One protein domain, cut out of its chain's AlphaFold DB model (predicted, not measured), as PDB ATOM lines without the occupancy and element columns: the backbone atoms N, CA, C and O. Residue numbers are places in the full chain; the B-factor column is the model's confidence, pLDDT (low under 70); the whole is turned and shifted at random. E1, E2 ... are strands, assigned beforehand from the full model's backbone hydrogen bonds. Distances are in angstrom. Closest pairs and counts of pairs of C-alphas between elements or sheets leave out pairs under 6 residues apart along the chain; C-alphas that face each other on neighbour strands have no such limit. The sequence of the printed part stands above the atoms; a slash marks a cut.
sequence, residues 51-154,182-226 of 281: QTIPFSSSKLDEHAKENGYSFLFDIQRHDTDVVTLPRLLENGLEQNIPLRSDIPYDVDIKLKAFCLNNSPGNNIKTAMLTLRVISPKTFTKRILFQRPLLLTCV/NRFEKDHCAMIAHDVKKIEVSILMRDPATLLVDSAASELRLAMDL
ATOM      1  N   GLN A  51    -142.518 166.025 121.508       89.25
ATOM      2  CA  GLN A  51    -143.874 166.420 121.176       89.25
ATOM      3  C   GLN A  51    -144.210 165.954 119.766       89.25
ATOM      4  O   GLN A  51    -143.442 166.167 118.831       89.25
ATOM      5  N   THR A  52    -145.359 165.303 119.624       90.75
ATOM      6  CA  THR A  52    -145.878 164.858 118.328       90.75
ATOM      7  C   THR A  52    -147.100 165.697 118.003       90.75
ATOM      8  O   THR A  52    -147.954 165.903 118.863       90.75
ATOM      9  N   ILE A  53    -147.132 166.246 116.794       91.69
ATOM     10  CA  ILE A  53    -148.076 167.277 116.379       91.69
ATOM     11  C   ILE A  53    -148.720 166.792 115.083       91.69
ATOM     12  O   ILE A  53    -148.021 166.679 114.072       91.69
ATOM     13  N   PRO A  54    -150.024 166.487 115.077       91.44
ATOM     14  CA  PRO A  54    -150.695 166.074 113.858       91.44
ATOM     15  C   PRO A  54    -150.817 167.259 112.896       91.44
ATOM     16  O   PRO A  54    -150.992 168.407 113.304       91.44
ATOM     17  N   PHE A  55    -150.776 166.997 111.593       90.75
ATOM     18  CA  PHE A  55    -150.949 168.053 110.589       90.75
ATOM     19  C   PHE A  55    -152.349 168.676 110.650       90.75
ATOM     20  O   PHE A  55    -152.530 169.824 110.248       90.75
ATOM     21  N   SER A  56    -153.328 167.966 111.210       88.38
ATOM     22  CA  SER A  56    -154.677 168.474 111.454       88.38
ATOM     23  C   SER A  56    -154.733 169.660 112.422       88.38
ATOM     24  O   SER A  56    -155.728 170.368 112.423       88.38
ATOM     25  N   SER A  57    -153.705 169.890 113.251       87.38
ATOM     26  CA  SER A  57    -153.661 171.052 114.153       87.38
ATOM     27  C   SER A  57    -153.057 172.303 113.509       87.38
ATOM     28  O   SER A  57    -152.868 173.312 114.191       87.38
ATOM     29  N   SER A  58    -152.689 172.234 112.228       88.94
ATOM     30  CA  SER A  58    -152.121 173.358 111.485       88.94
ATOM     31  C   SER A  58    -153.198 174.217 110.836       88.94
ATOM     32  O   SER A  58    -154.281 173.737 110.505       88.94
ATOM     33  N   LYS A  59    -152.853 175.481 110.588       87.19
ATOM     34  CA  LYS A  59    -153.633 176.352 109.713       87.19
ATOM     35  C   LYS A  59    -153.297 176.015 108.273       87.19
ATOM     36  O   LYS A  59    -152.123 176.060 107.889       87.19
ATOM     37  N   LEU A  60    -154.309 175.682 107.483       80.56
ATOM     38  CA  LEU A  60    -154.123 175.440 106.061       80.56
ATOM     39  C   LEU A  60    -154.111 176.783 105.325       80.56
ATOM     40  O   LEU A  60    -155.098 177.515 105.356       80.56
ATOM     41  N   ASP A  61    -153.010 177.106 104.651       74.69
ATOM     42  CA  ASP A  61    -152.965 178.292 103.792       74.69
ATOM     43  C   ASP A  61    -153.729 178.005 102.491       74.69
ATOM     44  O   ASP A  61    -153.251 177.289 101.604       74.69
ATOM     45  N   GLU A  62    -154.948 178.534 102.388       57.44
ATOM     46  CA  GLU A  62    -155.827 178.292 101.245       57.44
ATOM     47  C   GLU A  62    -155.286 178.870  99.930       57.44
ATOM     48  O   GLU A  62    -155.663 178.389  98.863       57.44
ATOM     49  N   HIS A  63    -154.363 179.838  99.976       51.97
ATOM     50  CA  HIS A  63    -153.735 180.403  98.775       51.97
ATOM     51  C   HIS A  63    -152.718 179.457  98.117       51.97
ATOM     52  O   HIS A  63    -152.333 179.673  96.972       51.97
ATOM     53  N   ALA A  64    -152.311 178.373  98.790       56.19
ATOM     54  CA  ALA A  64    -151.441 177.351  98.207       56.19
ATOM     55  C   ALA A  64    -152.190 176.319  97.339       56.19
ATOM     56  O   ALA A  64    -151.541 175.575  96.600       56.19
ATOM     57  N   LYS A  65    -153.534 176.280  97.399       56.28
ATOM     58  CA  LYS A  65    -154.372 175.207  96.828       56.28
ATOM     59  C   LYS A  65    -154.189 174.976  95.327       56.28
ATOM     60  O   LYS A  65    -154.399 173.854  94.879       56.28
ATOM     61  N   GLU A  66    -153.791 175.983  94.549       57.88
ATOM     62  CA  GLU A  66    -153.707 175.827  93.090       57.88
ATOM     63  C   GLU A  66    -152.581 174.886  92.635       57.88
ATOM     64  O   GLU A  66    -152.724 174.271  91.588       57.88
ATOM     65  N   ASN A  67    -151.505 174.703  93.419       65.44
ATOM     66  CA  ASN A  67    -150.399 173.791  93.069       65.44
ATOM     67  C   ASN A  67    -149.752 173.079  94.278       65.44
ATOM     68  O   ASN A  67    -148.659 172.517  94.163       65.44
ATOM     69  N   GLY A  68    -150.383 173.087  95.457       77.94
ATOM     70  CA  GLY A  68    -149.809 172.448  96.638       77.94
ATOM     71  C   GLY A  68    -150.599 172.603  97.935       77.94
ATOM     72  O   GLY A  68    -151.731 173.072  97.964       77.94
ATOM     73  N   TYR A  69    -149.970 172.179  99.028       86.44
ATOM     74  CA  TYR A  69    -150.462 172.340 100.396       86.44
ATOM     75  C   TYR A  69    -149.411 173.077 101.210       86.44
ATOM     76  O   TYR A  69    -148.226 172.762 101.097       86.44
ATOM     77  N   SER A  70    -149.833 174.021 102.047       90.25
ATOM     78  CA  SER A  70    -148.968 174.629 103.055       90.25
ATOM     79  C   SER A  70    -149.643 174.541 104.418       90.25
ATOM     80  O   SER A  70    -150.762 175.021 104.600       90.25
ATOM     81  N   PHE A  71    -148.963 173.882 105.349       91.50
ATOM     82  CA  PHE A  71    -149.387 173.678 106.727       91.50
ATOM     83  C   PHE A  71    -148.598 174.628 107.612       91.50
ATOM     84  O   PHE A  71    -147.370 174.528 107.710       91.50
ATOM     85  N   LEU A  72    -149.303 175.559 108.242       92.69
ATOM     86  CA  LEU A  72    -148.712 176.566 109.102       92.69
ATOM     87  C   LEU A  72    -148.992 176.243 110.568       92.69
ATOM     88  O   LEU A  72    -150.129 176.135 111.016       92.69
ATOM     89  N   PHE A  73    -147.915 176.127 111.322       92.88
ATOM     90  CA  PHE A  73    -147.901 175.740 112.717       92.88
ATOM     91  C   PHE A  73    -147.420 176.926 113.554       92.88
ATOM     92  O   PHE A  73    -146.261 177.339 113.452       92.88
ATOM     93  N   ASP A  74    -148.311 177.490 114.367       92.69
ATOM     94  CA  ASP A  74    -147.981 178.581 115.283       92.69
ATOM     95  C   ASP A  74    -147.351 178.007 116.563       92.69
ATOM     96  O   ASP A  74    -147.913 177.117 117.195       92.69
ATOM     97  N   ILE A  75    -146.174 178.501 116.954       92.56
ATOM     98  CA  ILE A  75    -145.476 178.083 118.176       92.56
ATOM     99  C   ILE A  75    -145.774 179.074 119.296       92.56
ATOM    100  O   ILE A  75    -145.579 180.284 119.153       92.56
ATOM    101  N   GLN A  76    -146.149 178.539 120.452       91.94
ATOM    102  CA  GLN A  76    -146.222 179.258 121.713       91.94
ATOM    103  C   GLN A  76    -145.065 178.817 122.611       91.94
ATOM    104  O   GLN A  76    -144.982 177.665 123.031       91.94
ATOM    105  N   ARG A  77    -144.138 179.740 122.885       88.88
ATOM    106  CA  ARG A  77    -143.010 179.476 123.780       88.88
ATOM    107  C   ARG A  77    -143.436 179.689 125.231       88.88
ATOM    108  O   ARG A  77    -144.056 180.702 125.542       88.88
ATOM    109  N   HIS A  78    -143.085 178.744 126.090       88.06
ATOM    110  CA  HIS A  78    -143.272 178.807 127.534       88.06
ATOM    111  C   HIS A  78    -141.918 178.769 128.236       88.06
ATOM    112  O   HIS A  78    -141.004 178.074 127.784       88.06
ATOM    113  N   ASP A  79    -141.819 179.483 129.351       83.31
ATOM    114  CA  ASP A  79    -140.603 179.515 130.153       83.31
ATOM    115  C   ASP A  79    -140.272 178.142 130.740       83.31
ATOM    116  O   ASP A  79    -141.130 177.271 130.931       83.31
ATOM    117  N   THR A  80    -138.990 177.944 131.038       74.12
ATOM    118  CA  THR A  80    -138.476 176.695 131.607       74.12
ATOM    119  C   THR A  80    -139.036 176.388 132.996       74.12
ATOM    120  O   THR A  80    -139.118 175.212 133.353       74.12
ATOM    121  N   ASP A  81    -139.526 177.401 133.714       71.25
ATOM    122  CA  ASP A  81    -140.172 177.269 135.026       71.25
ATOM    123  C   ASP A  81    -141.549 176.586 134.971       71.25
ATOM    124  O   ASP A  81    -142.045 176.082 135.982       71.25
ATOM    125  N   VAL A  82    -142.181 176.520 133.793       73.38
ATOM    126  CA  VAL A  82    -143.451 175.808 133.626       73.38
ATOM    127  C   VAL A  82    -143.191 174.301 133.696       73.38
ATOM    128  O   VAL A  82    -142.608 173.707 132.787       73.38
ATOM    129  N   VAL A  83    -143.639 173.663 134.782       65.56
ATOM    130  CA  VAL A  83    -143.358 172.242 135.073       65.56
ATOM    131  C   VAL A  83    -143.870 171.315 133.965       65.56
ATOM    132  O   VAL A  83    -143.183 170.367 133.585       65.56
ATOM    133  N   THR A  84    -145.035 171.609 133.388       75.44
ATOM    134  CA  THR A  84    -145.647 170.803 132.321       75.44
ATOM    135  C   THR A  84    -146.182 171.685 131.204       75.44
ATOM    136  O   THR A  84    -147.043 172.531 131.456       75.44
ATOM    137  N   LEU A  85    -145.727 171.461 129.969       83.88
ATOM    138  CA  LEU A  85    -146.341 172.087 128.802       83.88
ATOM    139  C   LEU A  85    -147.799 171.612 128.630       83.88
ATOM    140  O   LEU A  85    -148.102 170.444 128.909       83.88
ATOM    141  N   PRO A  86    -148.713 172.487 128.167       85.25
ATOM    142  CA  PRO A  86    -150.065 172.067 127.830       85.25
ATOM    143  C   PRO A  86    -150.030 170.992 126.736       85.25
ATOM    144  O   PRO A  86    -149.173 170.995 125.854       85.25
ATOM    145  N   ARG A  87    -150.949 170.029 126.812       82.81
ATOM    146  CA  ARG A  87    -151.050 168.967 125.806       82.81
ATOM    147  C   ARG A  87    -151.845 169.468 124.609       82.81
ATOM    148  O   ARG A  87    -152.843 170.162 124.784       82.81
ATOM    149  N   LEU A  88    -151.419 169.070 123.415       83.31
ATOM    150  CA  LEU A  88    -152.211 169.256 122.205       83.31
ATOM    151  C   LEU A  88    -153.407 168.303 122.239       83.31
ATOM    152  O   LEU A  88    -153.266 167.136 122.606       83.31
ATOM    153  N   LEU A  89    -154.582 168.816 121.886       83.00
ATOM    154  CA  LEU A  89    -155.809 168.030 121.795       83.00
ATOM    155  C   LEU A  89    -155.948 167.476 120.374       83.00
ATOM    156  O   LEU A  89    -155.861 168.224 119.404       83.00
ATOM    157  N   GLU A  90    -156.229 166.184 120.234       78.38
ATOM    158  CA  GLU A  90    -156.471 165.534 118.937       78.38
ATOM    159  C   GLU A  90    -157.912 165.769 118.449       78.38
ATOM    160  O   GLU A  90    -158.678 164.843 118.207       78.38
ATOM    161  N   ASN A  91    -158.321 167.033 118.352       80.88
ATOM    162  CA  ASN A  91    -159.677 167.424 117.953       80.88
ATOM    163  C   ASN A  91    -159.768 167.924 116.500       80.88
ATOM    164  O   ASN A  91    -160.839 168.336 116.068       80.88
ATOM    165  N   GLY A  92    -158.653 167.920 115.762       76.50
ATOM    166  CA  GLY A  92    -158.592 168.421 114.386       76.50
ATOM    167  C   GLY A  92    -158.741 169.941 114.251       76.50
ATOM    168  O   GLY A  92    -158.971 170.420 113.146       76.50
ATOM    169  N   LEU A  93    -158.639 170.688 115.355       84.44
ATOM    170  CA  LEU A  93    -158.687 172.147 115.358       84.44
ATOM    171  C   LEU A  93    -157.284 172.745 115.410       84.44
ATOM    172  O   LEU A  93    -156.374 172.192 116.036       84.44
ATOM    173  N   GLU A  94    -157.154 173.923 114.804       86.75
ATOM    174  CA  GLU A  94    -155.943 174.735 114.842       86.75
ATOM    175  C   GLU A  94    -155.546 175.050 116.289       86.75
ATOM    176  O   GLU A  94    -156.342 175.575 117.072       86.75
ATOM    177  N   GLN A  95    -154.303 174.736 116.649       88.62
ATOM    178  CA  GLN A  95    -153.778 174.944 117.997       88.62
ATOM    179  C   GLN A  95    -152.354 175.480 117.948       88.62
ATOM    180  O   GLN A  95    -151.558 175.115 117.081       88.62
ATOM    181  N   ASN A  96    -152.021 176.325 118.921       90.81
ATOM    182  CA  ASN A  96    -150.642 176.738 119.123       90.81
ATOM    183  C   ASN A  96    -149.851 175.573 119.718       90.81
ATOM    184  O   ASN A  96    -150.289 174.959 120.688       90.81
ATOM    185  N   ILE A  97    -148.670 175.307 119.174       91.12
ATOM    186  CA  ILE A  97    -147.770 174.264 119.656       91.12
ATOM    187  C   ILE A  97    -146.987 174.806 120.847       91.12
ATOM    188  O   ILE A  97    -146.180 175.726 120.671       91.12
ATOM    189  N   PRO A  98    -147.178 174.245 122.047       90.94
ATOM    190  CA  PRO A  98    -146.443 174.682 123.212       90.94
ATOM    191  C   PRO A  98    -145.040 174.078 123.197       90.94
ATOM    192  O   PRO A  98    -144.894 172.862 123.265       90.94
ATOM    193  N   LEU A  99    -144.016 174.929 123.140       90.25
ATOM    194  CA  LEU A  99    -142.601 174.553 123.223       90.25
ATOM    195  C   LEU A  99    -141.910 175.334 124.336       90.25
ATOM    196  O   LEU A  99    -142.298 176.452 124.658       90.25
ATOM    197  N   ARG A 100    -140.827 174.794 124.894       88.50
ATOM    198  CA  ARG A 100    -139.987 175.546 125.846       88.50
ATOM    199  C   ARG A 100    -139.179 176.640 125.136       88.50
ATOM    200  O   ARG A 100    -138.706 176.422 124.018       88.50
ATOM    201  N   SER A 101    -139.023 177.799 125.772       84.88
ATOM    202  CA  SER A 101    -138.286 178.969 125.266       84.88
ATOM    203  C   SER A 101    -136.805 178.675 125.031       84.88
ATOM    204  O   SER A 101    -136.300 178.924 123.943       84.88
ATOM    205  N   ASP A 102    -136.129 178.075 126.009       82.38
ATOM    206  CA  ASP A 102    -134.658 178.053 126.069       82.38
ATOM    207  C   ASP A 102    -134.010 176.847 125.372       82.38
ATOM    208  O   ASP A 102    -132.792 176.674 125.408       82.38
ATOM    209  N   ILE A 103    -134.817 175.976 124.762       82.88
ATOM    210  CA  ILE A 103    -134.364 174.685 124.237       82.88
ATOM    211  C   ILE A 103    -134.582 174.640 122.718       82.88
ATOM    212  O   ILE A 103    -135.688 174.934 122.248       82.88
ATOM    213  N   PRO A 104    -133.553 174.291 121.927       88.75
ATOM    214  CA  PRO A 104    -133.732 173.997 120.514       88.75
ATOM    215  C   PRO A 104    -134.336 172.604 120.302       88.75
ATOM    216  O   PRO A 104    -134.137 171.698 121.111       88.75
ATOM    217  N   TYR A 105    -135.055 172.427 119.194       91.12
ATOM    218  CA  TYR A 105    -135.738 171.170 118.876       91.12
ATOM    219  C   TYR A 105    -135.294 170.632 117.516       91.12
ATOM    220  O   TYR A 105    -135.312 171.366 116.529       91.12
ATOM    221  N   ASP A 106    -134.950 169.353 117.458       92.50
ATOM    222  CA  ASP A 106    -134.827 168.586 116.224       92.50
ATOM    223  C   ASP A 106    -136.226 168.250 115.683       92.50
ATOM    224  O   ASP A 106    -137.154 167.953 116.441       92.50
ATOM    225  N   VAL A 107    -136.375 168.325 114.361       93.88
ATOM    226  CA  VAL A 107    -137.643 168.104 113.654       93.88
ATOM    227  C   VAL A 107    -137.585 166.818 112.853       93.88
ATOM    228  O   VAL A 107    -136.769 166.700 111.934       93.88
ATOM    229  N   ASP A 108    -138.531 165.924 113.103       94.31
ATOM    230  CA  ASP A 108    -138.838 164.801 112.226       94.31
ATOM    231  C   ASP A 108    -140.169 165.065 111.514       94.31
ATOM    232  O   ASP A 108    -141.116 165.612 112.089       94.31
ATOM    233  N   ILE A 109    -140.243 164.679 110.241       94.38
ATOM    234  CA  ILE A 109    -141.442 164.842 109.415       94.38
ATOM    235  C   ILE A 109    -141.910 163.464 108.976       94.38
ATOM    236  O   ILE A 109    -141.156 162.727 108.335       94.38
ATOM    237  N   LYS A 110    -143.180 163.160 109.247       94.75
ATOM    238  CA  LYS A 110    -143.880 162.017 108.666       94.75
ATOM    239  C   LYS A 110    -145.096 162.497 107.906       94.75
ATOM    240  O   LYS A 110    -146.039 163.036 108.472       94.75
ATOM    241  N   LEU A 111    -145.067 162.278 106.604       93.06
ATOM    242  CA  LEU A 111    -146.094 162.703 105.676       93.06
ATOM    243  C   LEU A 111    -146.722 161.478 105.020       93.06
ATOM    244  O   LEU A 111    -146.025 160.602 104.499       93.06
ATOM    245  N   LYS A 112    -148.051 161.455 105.002       92.31
ATOM    246  CA  LYS A 112    -148.847 160.509 104.227       92.31
ATOM    247  C   LYS A 112    -149.741 161.291 103.286       92.31
ATOM    248  O   LYS A 112    -150.537 162.121 103.718       92.31
ATOM    249  N   ALA A 113    -149.592 161.034 101.995       90.31
ATOM    250  CA  ALA A 113    -150.361 161.735 100.983       90.31
ATOM    251  C   ALA A 113    -150.808 160.803  99.859       90.31
ATOM    252  O   ALA A 113    -150.068 159.930  99.399       90.31
ATOM    253  N   PHE A 114    -152.024 161.037  99.394       88.31
ATOM    254  CA  PHE A 114    -152.581 160.459  98.185       88.31
ATOM    255  C   PHE A 114    -152.368 161.430  97.036       88.31
ATOM    256  O   PHE A 114    -152.490 162.643  97.204       88.31
ATOM    257  N   CYS A 115    -152.055 160.897  95.864       88.00
ATOM    258  CA  CYS A 115    -151.887 161.703  94.670       88.00
ATOM    259  C   CYS A 115    -152.827 161.208  93.573       88.00
ATOM    260  O   CYS A 115    -152.868 160.016  93.268       88.00
ATOM    261  N   LEU A 116    -153.565 162.135  92.976       86.88
ATOM    262  CA  LEU A 116    -154.467 161.908  91.857       86.88
ATOM    263  C   LEU A 116    -153.904 162.617  90.629       86.88
ATOM    264  O   LEU A 116    -153.629 163.816  90.643       86.88
ATOM    265  N   ASN A 117    -153.695 161.858  89.565       87.44
ATOM    266  CA  ASN A 117    -153.208 162.374  88.303       87.44
ATOM    267  C   ASN A 117    -154.382 162.941  87.489       87.44
ATOM    268  O   ASN A 117    -155.371 162.244  87.232       87.44
ATOM    269  N   ASN A 118    -154.246 164.200  87.071       79.06
ATOM    270  CA  ASN A 118    -155.264 164.916  86.301       79.06
ATOM    271  C   ASN A 118    -154.996 164.865  84.789       79.06
ATOM    272  O   ASN A 118    -155.870 165.227  84.005       79.06
ATOM    273  N   SER A 119    -153.808 164.415  84.364       76.19
ATOM    274  CA  SER A 119    -153.426 164.335  82.953       76.19
ATOM    275  C   SER A 119    -153.105 162.900  82.512       76.19
ATOM    276  O   SER A 119    -152.467 162.146  83.252       76.19
ATOM    277  N   PRO A 120    -153.511 162.492  81.292       67.62
ATOM    278  CA  PRO A 120    -153.096 161.210  80.734       67.62
ATOM    279  C   PRO A 120    -151.574 161.218  80.528       67.62
ATOM    280  O   PRO A 120    -151.039 162.103  79.863       67.62
ATOM    281  N   GLY A 121    -150.863 160.265  81.130       71.19
ATOM    282  CA  GLY A 121    -149.402 160.211  81.070       71.19
ATOM    283  C   GLY A 121    -148.787 159.414  82.218       71.19
ATOM    284  O   GLY A 121    -149.445 158.571  82.819       71.19
ATOM    285  N   ASN A 122    -147.514 159.692  82.520       77.75
ATOM    286  CA  ASN A 122    -146.775 159.005  83.579       77.75
ATOM    287  C   ASN A 122    -147.453 159.179  84.953       77.75
ATOM    288  O   ASN A 122    -147.784 160.303  85.351       77.75
ATOM    289  N   ASN A 123    -147.605 158.063  85.669       84.62
ATOM    290  CA  ASN A 123    -148.197 157.989  87.005       84.62
ATOM    291  C   ASN A 123    -147.232 158.451  88.103       84.62
ATOM    292  O   ASN A 123    -147.658 158.699  89.224       84.62
ATOM    293  N   ILE A 124    -145.943 158.599  87.800       87.06
ATOM    294  CA  ILE A 124    -144.970 159.166  88.736       87.06
ATOM    295  C   ILE A 124    -144.909 160.678  88.525       87.06
ATOM    296  O   ILE A 124    -144.625 161.141  87.419       87.06
ATOM    297  N   LYS A 125    -145.157 161.441  89.592       89.50
ATOM    298  CA  LYS A 125    -145.090 162.906  89.609       89.50
ATOM    299  C   LYS A 125    -144.037 163.388  90.590       89.50
ATOM    300  O   LYS A 125    -143.702 162.710  91.563       89.50
ATOM    301  N   THR A 126    -143.528 164.583  90.342       90.31
ATOM    302  CA  THR A 126    -142.528 165.222  91.188       90.31
ATOM    303  C   THR A 126    -143.160 166.316  92.045       90.31
ATOM    304  O   THR A 126    -143.940 167.148  91.577       90.31
ATOM    305  N   ALA A 127    -142.803 166.326  93.326       91.44
ATOM    306  CA  ALA A 127    -143.188 167.362  94.273       91.44
ATOM    307  C   ALA A 127    -141.956 167.894  95.006       91.44
ATOM    308  O   ALA A 127    -140.894 167.272  95.015       91.44
ATOM    309  N   MET A 128    -142.085 169.054  95.634       92.81
ATOM    310  CA  MET A 128    -141.053 169.642  96.474       92.81
ATOM    311  C   MET A 128    -141.600 169.820  97.884       92.81
ATOM    312  O   MET A 128    -142.501 170.631  98.098       92.81
ATOM    313  N   LEU A 129    -141.030 169.089  98.841       93.38
ATOM    314  CA  LEU A 129    -141.289 169.284 100.261       93.38
ATOM    315  C   LEU A 129    -140.325 170.337 100.796       93.38
ATOM    316  O   LEU A 129    -139.109 170.182 100.681       93.38
ATOM    317  N   THR A 130    -140.866 171.390 101.396       93.81
ATOM    318  CA  THR A 130    -140.089 172.487 101.973       93.81
ATOM    319  C   THR A 130    -140.544 172.752 103.400       93.81
ATOM    320  O   THR A 130    -141.718 173.023 103.641       93.81
ATOM    321  N   LEU A 131    -139.598 172.723 104.334       93.69
ATOM    322  CA  LEU A 131    -139.764 173.161 105.715       93.69
ATOM    323  C   LEU A 131    -139.173 174.563 105.853       93.69
ATOM    324  O   LEU A 131    -137.975 174.777 105.616       93.69
ATOM    325  N   ARG A 132    -140.004 175.517 106.257       93.38
ATOM    326  CA  ARG A 132    -139.609 176.901 106.509       93.38
ATOM    327  C   ARG A 132    -139.919 177.285 107.942       93.38
ATOM    328  O   ARG A 132    -140.835 176.752 108.559       93.38
ATOM    329  N   VAL A 133    -139.163 178.245 108.450       92.44
ATOM    330  CA  VAL A 133    -139.407 178.854 109.755       92.44
ATOM    331  C   VAL A 133    -139.506 180.360 109.632       92.44
ATOM    332  O   VAL A 133    -138.868 180.972 108.773       92.44
ATOM    333  N   ILE A 134    -140.310 180.952 110.509       89.25
ATOM    334  CA  ILE A 134    -140.492 182.399 110.602       89.25
ATOM    335  C   ILE A 134    -140.035 182.837 111.989       89.25
ATOM    336  O   ILE A 134    -140.601 182.414 113.003       89.25
ATOM    337  N   SER A 135    -139.003 183.681 112.021       85.81
ATOM    338  CA  SER A 135    -138.498 184.323 113.237       85.81
ATOM    339  C   SER A 135    -139.087 185.736 113.362       85.81
ATOM    340  O   SER A 135    -139.184 186.447 112.357       85.81
ATOM    341  N   PRO A 136    -139.472 186.183 114.572       76.81
ATOM    342  CA  PRO A 136    -139.967 187.532 114.810       76.81
ATOM    343  C   PRO A 136    -138.872 188.590 114.638       76.81
ATOM    344  O   PRO A 136    -139.199 189.748 114.415       76.81
ATOM    345  N   LYS A 137    -137.584 188.221 114.726       75.31
ATOM    346  CA  LYS A 137    -136.475 189.181 114.600       75.31
ATOM    347  C   LYS A 137    -136.291 189.672 113.170       75.31
ATOM    348  O   LYS A 137    -135.950 190.828 112.959       75.31
ATOM    349  N   THR A 138    -136.481 188.785 112.199       70.75
ATOM    350  CA  THR A 138    -136.211 189.091 110.792       70.75
ATOM    351  C   THR A 138    -137.483 189.220 109.967       70.75
ATOM    352  O   THR A 138    -137.414 189.741 108.860       70.75
ATOM    353  N   PHE A 139    -138.628 188.718 110.457       72.50
ATOM    354  CA  PHE A 139    -139.875 188.544 109.692       72.50
ATOM    355  C   PHE A 139    -139.681 187.826 108.342       72.50
ATOM    356  O   PHE A 139    -140.582 187.793 107.505       72.50
ATOM    357  N   THR A 140    -138.518 187.208 108.127       76.56
ATOM    358  CA  THR A 140    -138.161 186.535 106.886       76.56
ATOM    359  C   THR A 140    -138.382 185.037 107.028       76.56
ATOM    360  O   THR A 140    -138.030 184.422 108.038       76.56
ATOM    361  N   LYS A 141    -138.979 184.438 105.992       83.50
ATOM    362  CA  LYS A 141    -139.103 182.983 105.875       83.50
ATOM    363  C   LYS A 141    -137.716 182.407 105.591       83.50
ATOM    364  O   LYS A 141    -137.158 182.641 104.521       83.50
ATOM    365  N   ARG A 142    -137.163 181.636 106.525       89.44
ATOM    366  CA  ARG A 142    -135.916 180.889 106.318       89.44
ATOM    367  C   ARG A 142    -136.244 179.450 105.947       89.44
ATOM    368  O   ARG A 142    -136.956 178.774 106.684       89.44
ATOM    369  N   ILE A 143    -135.710 178.976 104.826       90.81
ATOM    370  CA  ILE A 143    -135.808 177.566 104.434       90.81
ATOM    371  C   ILE A 143    -134.802 176.777 105.276       90.81
ATOM    372  O   ILE A 143    -133.613 177.090 105.262       90.81
ATOM    373  N   LEU A 144    -135.279 175.785 106.027       90.50
ATOM    374  CA  LEU A 144    -134.416 174.892 106.808       90.50
ATOM    375  C   LEU A 144    -134.151 173.579 106.087       90.50
ATOM    376  O   LEU A 144    -133.058 173.029 106.179       90.50
ATOM    377  N   PHE A 145    -135.154 173.078 105.374       92.38
ATOM    378  CA  PHE A 145    -135.066 171.819 104.662       92.38
ATOM    379  C   PHE A 145    -135.879 171.909 103.378       92.38
ATOM    380  O   PHE A 145    -136.981 172.457 103.361       92.38
ATOM    381  N   GLN A 146    -135.328 171.371 102.298       93.25
ATOM    382  CA  GLN A 146    -135.998 171.291 101.013       93.25
ATOM    383  C   GLN A 146    -135.572 170.002 100.324       93.25
ATOM    384  O   GLN A 146    -134.377 169.728 100.199       93.25
ATOM    385  N   ARG A 147    -136.539 169.195  99.885       92.25
ATOM    386  CA  ARG A 147    -136.253 167.920  99.229       92.25
ATOM    387  C   ARG A 147    -137.279 167.598  98.144       92.25
ATOM    388  O   ARG A 147    -138.480 167.716  98.398       92.25
ATOM    389  N   PRO A 148    -136.830 167.148  96.959       92.31
ATOM    390  CA  PRO A 148    -137.739 166.616  95.959       92.31
ATOM    391  C   PRO A 148    -138.331 165.287  96.441       92.31
ATOM    392  O   PRO A 148    -137.626 164.437  96.987       92.31
ATOM    393  N   LEU A 149    -139.627 165.117  96.217       91.56
ATOM    394  CA  LEU A 149    -140.379 163.894  96.446       91.56
ATOM    395  C   LEU A 149    -140.819 163.320  95.100       91.56
ATOM    396  O   LEU A 149    -141.237 164.060  94.207       91.56
ATOM    397  N   LEU A 150    -140.746 161.999  94.982       90.31
ATOM    398  CA  LEU A 150    -141.368 161.251  93.897       90.31
ATOM    399  C   LEU A 150    -142.659 160.654  94.441       90.31
ATOM    400  O   LEU A 150    -142.629 159.927  95.432       90.31
ATOM    401  N   LEU A 151    -143.778 161.007  93.821       89.31
ATOM    402  CA  LEU A 151    -145.106 160.573  94.223       89.31
ATOM    403  C   LEU A 151    -145.671 159.640  93.163       89.31
ATOM    404  O   LEU A 151    -145.672 159.956  91.975       89.31
ATOM    405  N   THR A 152    -146.174 158.499  93.611       88.94
ATOM    406  CA  THR A 152    -146.970 157.598  92.784       88.94
ATOM    407  C   THR A 152    -148.409 158.093  92.819       88.94
ATOM    408  O   THR A 152    -149.020 158.172  93.885       88.94
ATOM    409  N   CYS A 153    -148.930 158.476  91.660       87.75
ATOM    410  CA  CYS A 153    -150.243 159.073  91.489       87.75
ATOM    411  C   CYS A 153    -151.155 158.132  90.713       87.75
ATOM    412  O   CYS A 153    -150.742 157.460  89.770       87.75
ATOM    413  N   VAL A 154    -152.421 158.118  91.106       85.69
ATOM    414  CA  VAL A 154    -153.446 157.272  90.501       85.69
ATOM    415  C   VAL A 154    -154.150 158.063  89.421       85.69
ATOM    416  O   VAL A 154    -154.534 159.208  89.652       85.69
ATOM    417  N   ASN A 182    -148.535 157.484  99.409       88.50
ATOM    418  CA  ASN A 182    -147.141 157.880  99.444       88.50
ATOM    419  C   ASN A 182    -146.766 158.191 100.892       88.50
ATOM    420  O   ASN A 182    -147.329 159.098 101.509       88.50
ATOM    421  N   ARG A 183    -145.825 157.415 101.435       91.31
ATOM    422  CA  ARG A 183    -145.277 157.610 102.778       91.31
ATOM    423  C   ARG A 183    -143.902 158.235 102.662       91.31
ATOM    424  O   ARG A 183    -143.021 157.683 102.008       91.31
ATOM    425  N   PHE A 184    -143.721 159.360 103.328       90.19
ATOM    426  CA  PHE A 184    -142.430 160.006 103.460       90.19
ATOM    427  C   PHE A 184    -142.116 160.184 104.939       90.19
ATOM    428  O   PHE A 184    -142.866 160.830 105.662       90.19
ATOM    429  N   GLU A 185    -141.001 159.613 105.371       92.75
ATOM    430  CA  GLU A 185    -140.493 159.730 106.731       92.75
ATOM    431  C   GLU A 185    -139.053 160.219 106.656       92.75
ATOM    432  O   GLU A 185    -138.223 159.681 105.913       92.75
ATOM    433  N   LYS A 186    -138.772 161.297 107.381       91.31
ATOM    434  CA  LYS A 186    -137.431 161.846 107.480       91.31
ATOM    435  C   LYS A 186    -137.163 162.286 108.908       91.31
ATOM    436  O   LYS A 186    -137.736 163.263 109.387       91.31
ATOM    437  N   ASP A 187    -136.219 161.587 109.518       90.19
ATOM    438  CA  ASP A 187    -135.696 161.931 110.832       90.19
ATOM    439  C   ASP A 187    -134.627 163.017 110.715       90.19
ATOM    440  O   ASP A 187    -133.853 163.051 109.743       90.19
ATOM    441  N   HIS A 188    -134.567 163.871 111.735       85.00
ATOM    442  CA  HIS A 188    -133.614 164.964 111.893       85.00
ATOM    443  C   HIS A 188    -133.530 165.834 110.629       85.00
ATOM    444  O   HIS A 188    -132.453 166.063 110.072       85.00
ATOM    445  N   CYS A 189    -134.686 166.284 110.133       86.00
ATOM    446  CA  CYS A 189    -134.788 167.142 108.950       86.00
ATOM    447  C   CYS A 189    -134.043 168.463 109.143       86.00
ATOM    448  O   CYS A 189    -133.374 168.941 108.228       86.00
ATOM    449  N   ALA A 190    -134.230 169.070 110.313       88.88
ATOM    450  CA  ALA A 190    -133.703 170.376 110.666       88.88
ATOM    451  C   ALA A 190    -133.741 170.584 112.184       88.88
ATOM    452  O   ALA A 190    -134.428 169.860 112.899       88.88
ATOM    453  N   MET A 191    -133.060 171.636 112.633       90.06
ATOM    454  CA  MET A 191    -133.081 172.119 114.010       90.06
ATOM    455  C   MET A 191    -133.818 173.462 114.066       90.06
ATOM    456  O   MET A 191    -133.527 174.383 113.298       90.06
ATOM    457  N   ILE A 192    -134.772 173.581 114.983       89.56
ATOM    458  CA  ILE A 192    -135.539 174.795 115.262       89.56
ATOM    459  C   ILE A 192    -134.893 175.523 116.436       89.56
ATOM    460  O   ILE A 192    -134.855 175.021 117.561       89.56
ATOM    461  N   ALA A 193    -134.413 176.736 116.167       88.44
ATOM    462  CA  ALA A 193    -133.862 177.630 117.178       88.44
ATOM    463  C   ALA A 193    -134.951 178.200 118.109       88.44
ATOM    464  O   ALA A 193    -136.144 178.156 117.803       88.44
ATOM    465  N   HIS A 194    -134.537 178.748 119.253       86.44
ATOM    466  CA  HIS A 194    -135.416 179.291 120.299       86.44
ATOM    467  C   HIS A 194    -136.293 180.464 119.832       86.44
ATOM    468  O   HIS A 194    -137.393 180.664 120.340       86.44
ATOM    469  N   ASP A 195    -135.836 181.230 118.843       85.69
ATOM    470  CA  ASP A 195    -136.506 182.432 118.353       85.69
ATOM    471  C   ASP A 195    -137.605 182.145 117.320       85.69
ATOM    472  O   ASP A 195    -138.310 183.055 116.906       85.69
ATOM    473  N   VAL A 196    -137.793 180.899 116.888       89.00
ATOM    474  CA  VAL A 196    -138.800 180.574 115.872       89.00
ATOM    475  C   VAL A 196    -140.221 180.688 116.436       89.00
ATOM    476  O   VAL A 196    -140.536 180.081 117.462       89.00
ATOM    477  N   LYS A 197    -141.086 181.421 115.714       90.69
ATOM    478  CA  LYS A 197    -142.508 181.633 116.042       90.69
ATOM    479  C   LYS A 197    -143.456 180.770 115.213       90.69
ATOM    480  O   LYS A 197    -144.532 180.433 115.690       90.69
ATOM    481  N   LYS A 198    -143.096 180.445 113.970       92.12
ATOM    482  CA  LYS A 198    -143.933 179.615 113.093       92.12
ATOM    483  C   LYS A 198    -143.099 178.614 112.315       92.12
ATOM    484  O   LYS A 198    -141.990 178.946 111.889       92.12
ATOM    485  N   ILE A 199    -143.668 177.437 112.094       92.94
ATOM    486  CA  ILE A 199    -143.148 176.412 111.190       92.94
ATOM    487  C   ILE A 199    -144.127 176.308 110.023       92.94
ATOM    488  O   ILE A 199    -145.332 176.222 110.225       92.94
ATOM    489  N   GLU A 200    -143.618 176.328 108.802       93.12
ATOM    490  CA  GLU A 200    -144.406 176.140 107.588       93.12
ATOM    491  C   GLU A 200    -143.887 174.892 106.872       93.12
ATOM    492  O   GLU A 200    -142.719 174.831 106.478       93.12
ATOM    493  N   VAL A 201    -144.751 173.894 106.706       93.19
ATOM    494  CA  VAL A 201    -144.475 172.703 105.899       93.19
ATOM    495  C   VAL A 201    -145.260 172.835 104.608       93.19
ATOM    496  O   VAL A 201    -146.483 172.786 104.619       93.19
ATOM    497  N   SER A 202    -144.559 172.989 103.490       92.38
ATOM    498  CA  SER A 202    -145.181 173.150 102.175       92.38
ATOM    499  C   SER A 202    -144.807 172.011 101.238       92.38
ATOM    500  O   SER A 202    -143.656 171.579 101.193       92.38
ATOM    501  N   ILE A 203    -145.790 171.526 100.489       91.94
ATOM    502  CA  ILE A 203    -145.634 170.518  99.446       91.94
ATOM    503  C   ILE A 203    -146.159 171.138  98.163       91.94
ATOM    504  O   ILE A 203    -147.357 171.374  98.035       91.94
ATOM    505  N   LEU A 204    -145.256 171.412  97.229       90.56
ATOM    506  CA  LEU A 204    -145.583 172.017  95.942       90.56
ATOM    507  C   LEU A 204    -145.399 170.979  94.839       90.56
ATOM    508  O   LEU A 204    -144.303 170.436  94.680       90.56
ATOM    509  N   MET A 205    -146.460 170.697  94.093       88.75
ATOM    510  CA  MET A 205    -146.404 169.829  92.922       88.75
ATOM    511  C   MET A 205    -145.732 170.584  91.774       88.75
ATOM    512  O   MET A 205    -146.023 171.754  91.537       88.75
ATOM    513  N   ARG A 206    -144.802 169.933  91.069       86.19
ATOM    514  CA  ARG A 206    -144.221 170.485  89.831       86.19
ATOM    515  C   ARG A 206    -145.038 170.110  88.603       86.19
ATOM    516  O   ARG A 206    -145.059 170.851  87.629       86.19
ATOM    517  N   ASP A 207    -145.686 168.955  88.674       84.94
ATOM    518  CA  ASP A 207    -146.493 168.384  87.608       84.94
ATOM    519  C   ASP A 207    -147.991 168.520  87.939       84.94
ATOM    520  O   ASP A 207    -148.349 168.501  89.119       84.94
ATOM    521  N   PRO A 208    -148.887 168.601  86.935       83.62
ATOM    522  CA  PRO A 208    -150.324 168.742  87.161       83.62
ATOM    523  C   PRO A 208    -150.907 167.475  87.796       83.62
ATOM    524  O   PRO A 208    -151.139 166.463  87.126       83.62
ATOM    525  N   ALA A 209    -151.139 167.530  89.102       85.19
ATOM    526  CA  ALA A 209    -151.760 166.474  89.884       85.19
ATOM    527  C   ALA A 209    -152.371 167.057  91.162       85.19
ATOM    528  O   ALA A 209    -151.868 168.026  91.729       85.19
ATOM    529  N   THR A 210    -153.452 166.441  91.625       85.69
ATOM    530  CA  THR A 210    -154.103 166.802  92.880       85.69
ATOM    531  C   THR A 210    -153.504 165.973  94.005       85.69
ATOM    532  O   THR A 210    -153.571 164.745  93.998       85.69
ATOM    533  N   LEU A 211    -152.915 166.647  94.988       87.06
ATOM    534  CA  LEU A 211    -152.460 166.016  96.221       87.06
ATOM    535  C   LEU A 211    -153.602 166.026  97.245       87.06
ATOM    536  O   LEU A 211    -154.403 166.956  97.281       87.06
ATOM    537  N   LEU A 212    -153.683 165.005  98.085       87.06
ATOM    538  CA  LEU A 212    -154.569 164.937  99.242       87.06
ATOM    539  C   LEU A 212    -153.729 164.432 100.411       87.06
ATOM    540  O   LEU A 212    -153.308 163.277 100.432       87.06
ATOM    541  N   VAL A 213    -153.425 165.309 101.359       88.12
ATOM    542  CA  VAL A 213    -152.621 164.949 102.532       88.12
ATOM    543  C   VAL A 213    -153.539 164.409 103.618       88.12
ATOM    544  O   VAL A 213    -154.524 165.051 103.977       88.12
ATOM    545  N   ASP A 214    -153.198 163.244 104.162       88.62
ATOM    546  CA  ASP A 214    -153.870 162.701 105.338       88.62
ATOM    547  C   ASP A 214    -153.361 163.451 106.574       88.62
ATOM    548  O   ASP A 214    -152.284 163.158 107.100       88.62
ATOM    549  N   SER A 215    -154.104 164.476 106.991       85.94
ATOM    550  CA  SER A 215    -153.713 165.372 108.080       85.94
ATOM    551  C   SER A 215    -153.764 164.712 109.461       85.94
ATOM    552  O   SER A 215    -153.052 165.153 110.362       85.94
ATOM    553  N   ALA A 216    -154.560 163.651 109.624       85.44
ATOM    554  CA  ALA A 216    -154.653 162.891 110.867       85.44
ATOM    555  C   ALA A 216    -153.497 161.892 111.007       85.44
ATOM    556  O   ALA A 216    -152.989 161.675 112.103       85.44
ATOM    557  N   ALA A 217    -153.063 161.288 109.896       87.75
ATOM    558  CA  ALA A 217    -151.994 160.291 109.905       87.75
ATOM    559  C   ALA A 217    -150.594 160.855 109.599       87.75
ATOM    560  O   ALA A 217    -149.621 160.089 109.650       87.75
ATOM    561  N   SER A 218    -150.500 162.142 109.242       91.69
ATOM    562  CA  SER A 218    -149.250 162.893 109.079       91.69
ATOM    563  C   SER A 218    -148.915 163.653 110.358       91.69
ATOM    564  O   SER A 218    -149.775 164.308 110.945       91.69
ATOM    565  N   GLU A 219    -147.653 163.596 110.769       94.06
ATOM    566  CA  GLU A 219    -147.184 164.138 112.040       94.06
ATOM    567  C   GLU A 219    -145.846 164.869 111.889       94.06
ATOM    568  O   GLU A 219    -144.950 164.467 111.140       94.06
ATOM    569  N   LEU A 220    -145.718 165.966 112.629       93.12
ATOM    570  CA  LEU A 220    -144.462 166.636 112.917       93.12
ATOM    571  C   LEU A 220    -144.027 166.196 114.312       93.12
ATOM    572  O   LEU A 220    -144.777 166.356 115.276       93.12
ATOM    573  N   ARG A 221    -142.819 165.658 114.443       94.06
ATOM    574  CA  ARG A 221    -142.258 165.318 115.748       94.06
ATOM    575  C   ARG A 221    -141.145 166.297 116.075       94.06
ATOM    576  O   ARG A 221    -140.211 166.469 115.301       94.06
ATOM    577  N   LEU A 222    -141.268 166.942 117.224       92.19
ATOM    578  CA  LEU A 222    -140.286 167.867 117.764       92.19
ATOM    579  C   LEU A 222    -139.634 167.213 118.974       92.19
ATOM    580  O   LEU A 222    -140.305 166.922 119.964       92.19
ATOM    581  N   ALA A 223    -138.336 166.960 118.897       90.81
ATOM    582  CA  ALA A 223    -137.556 166.389 119.988       90.81
ATOM    583  C   ALA A 223    -136.544 167.424 120.479       90.81
ATOM    584  O   ALA A 223    -135.858 168.037 119.673       90.81
ATOM    585  N   MET A 224    -136.433 167.633 121.789       88.44
ATOM    586  CA  MET A 224    -135.405 168.522 122.343       88.44
ATOM    587  C   MET A 224    -134.013 168.049 121.906       88.44
ATOM    588  O   MET A 224    -133.651 166.894 122.149       88.44
ATOM    589  N   ASP A 225    -133.216 168.935 121.305       84.56
ATOM    590  CA  ASP A 225    -131.836 168.602 120.960       84.56
ATOM    591  C   ASP A 225    -130.973 168.647 122.224       84.56
ATOM    592  O   ASP A 225    -130.689 169.696 122.807       84.56
ATOM    593  N   LEU A 226    -130.576 167.457 122.669       76.31
ATOM    594  CA  LEU A 226    -129.742 167.253 123.846       76.31
ATOM    595  C   LEU A 226    -128.368 166.680 123.480       76.31
ATOM    596  O   LEU A 226    -127.619 166.338 124.395       76.31
TER     597      LEU A 226
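This is residues 51 to 154 and 182 to 226 of the 281 residues of the protein "LAMI_0A02080g1_1" of Lachancea mirantina (UniProt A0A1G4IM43). Two sheets lie face to face as a long sandwich whose strands run nearly in line, at 22 degrees from one sheet to the other; the sheet of E3, E2, E8, E5 and E6 is curled like part of a barrel, and the sheet built round E4, with E7 on one side and E9 and E10 on the other and E1 beyond E10, covers its hollow face. The edge strands E6 and E7 come close along one border of the sandwich, while the long link of residues 79 to 96 loops from one end of it. The printed part has 149 residues, with no named helix and ten named strands, E1 to E10 in order along the chain; the class is all strand. The curled sheet has the order E3 E2 E8 E5 E6 and is mixed, and the branched sheet is antiparallel in its four neighbour pairs. The whole is compact, with a radius of gyration of the C-alphas of 15.9 A, and elongated, with spans of 58 by 32 by 28 A.

E1, residues 51 to 54, begins at C-alpha 51 (-143.874, 166.420, 121.176). E2, residues 68 to 78, measures 32.2 A from first to last C-alpha, and E3, residues 97 to 100, measures 10.0 A. E4, residues 105 to 117, is the longest strand, 36.3 A from C-alpha 105 (-135.738, 171.170, 118.876) to C-alpha 117 (-153.208, 162.374, 88.303). E5, residues 124 to 134, measures 32.2 A. E6, residues 141 to 152, measures 29.6 A and bends by 70 degrees at residue 144. E7, residues 182 to 192, measures 25.9 A and bends by 59 degrees at residue 187. E8 is residues 198 to 205, 22.6 A, and E9 is residues 209 to 213. E10, residues 219 to 224, ends at C-alpha 224 (-135.405, 168.522, 122.343).

E1 and E10 are antiparallel neighbours, with N 51 and O 222 2.8 A apart. E10 is also antiparallel to E4, at 169 degrees, with N 108 and O 221 2.8 A apart. E9 is on the same side of E4 as E10, beside residues 113 to 117, with N 114 and O 212 2.8 A apart. E7 is on the other side, beside residues 105 to 113, with N 111 and O 184 2.8 A apart. In the other sheet, E3 and E2 are parallel, at 42 degrees, with N 76 and O 97 2.8 A apart. E2 is antiparallel to E8, with N 71 and O 201 2.8 A apart, and E8 to E5, with N 130 and O 202 2.8 A apart. E5 and E6 form a hairpin, with N 127 and O 149 2.9 A apart. Both sheets are twisted. Between the sheets, the closest C-alphas of E6 and E7 are those of Leu 144 and Ala 190, 6.0 A apart. E4 and E5 are near each other, while E2 and E4, for instance, are apart.

The two C-alphas farthest apart are those of Asp 81 and Pro 120, at 58.1 A. Residues 155 to 181 are not printed, and the C-alphas of 154 and 182 are 11.0 A apart across the cut. The links E1 to E2 and E2 to E3 are long; residues 59 to 60, in the first of them, pair antiparallel with residues 71 to 72 of E2. The mean pLDDT of the printed part of the model is 85.9, and it is under 70 at residues 62 to 67, 83 and 120.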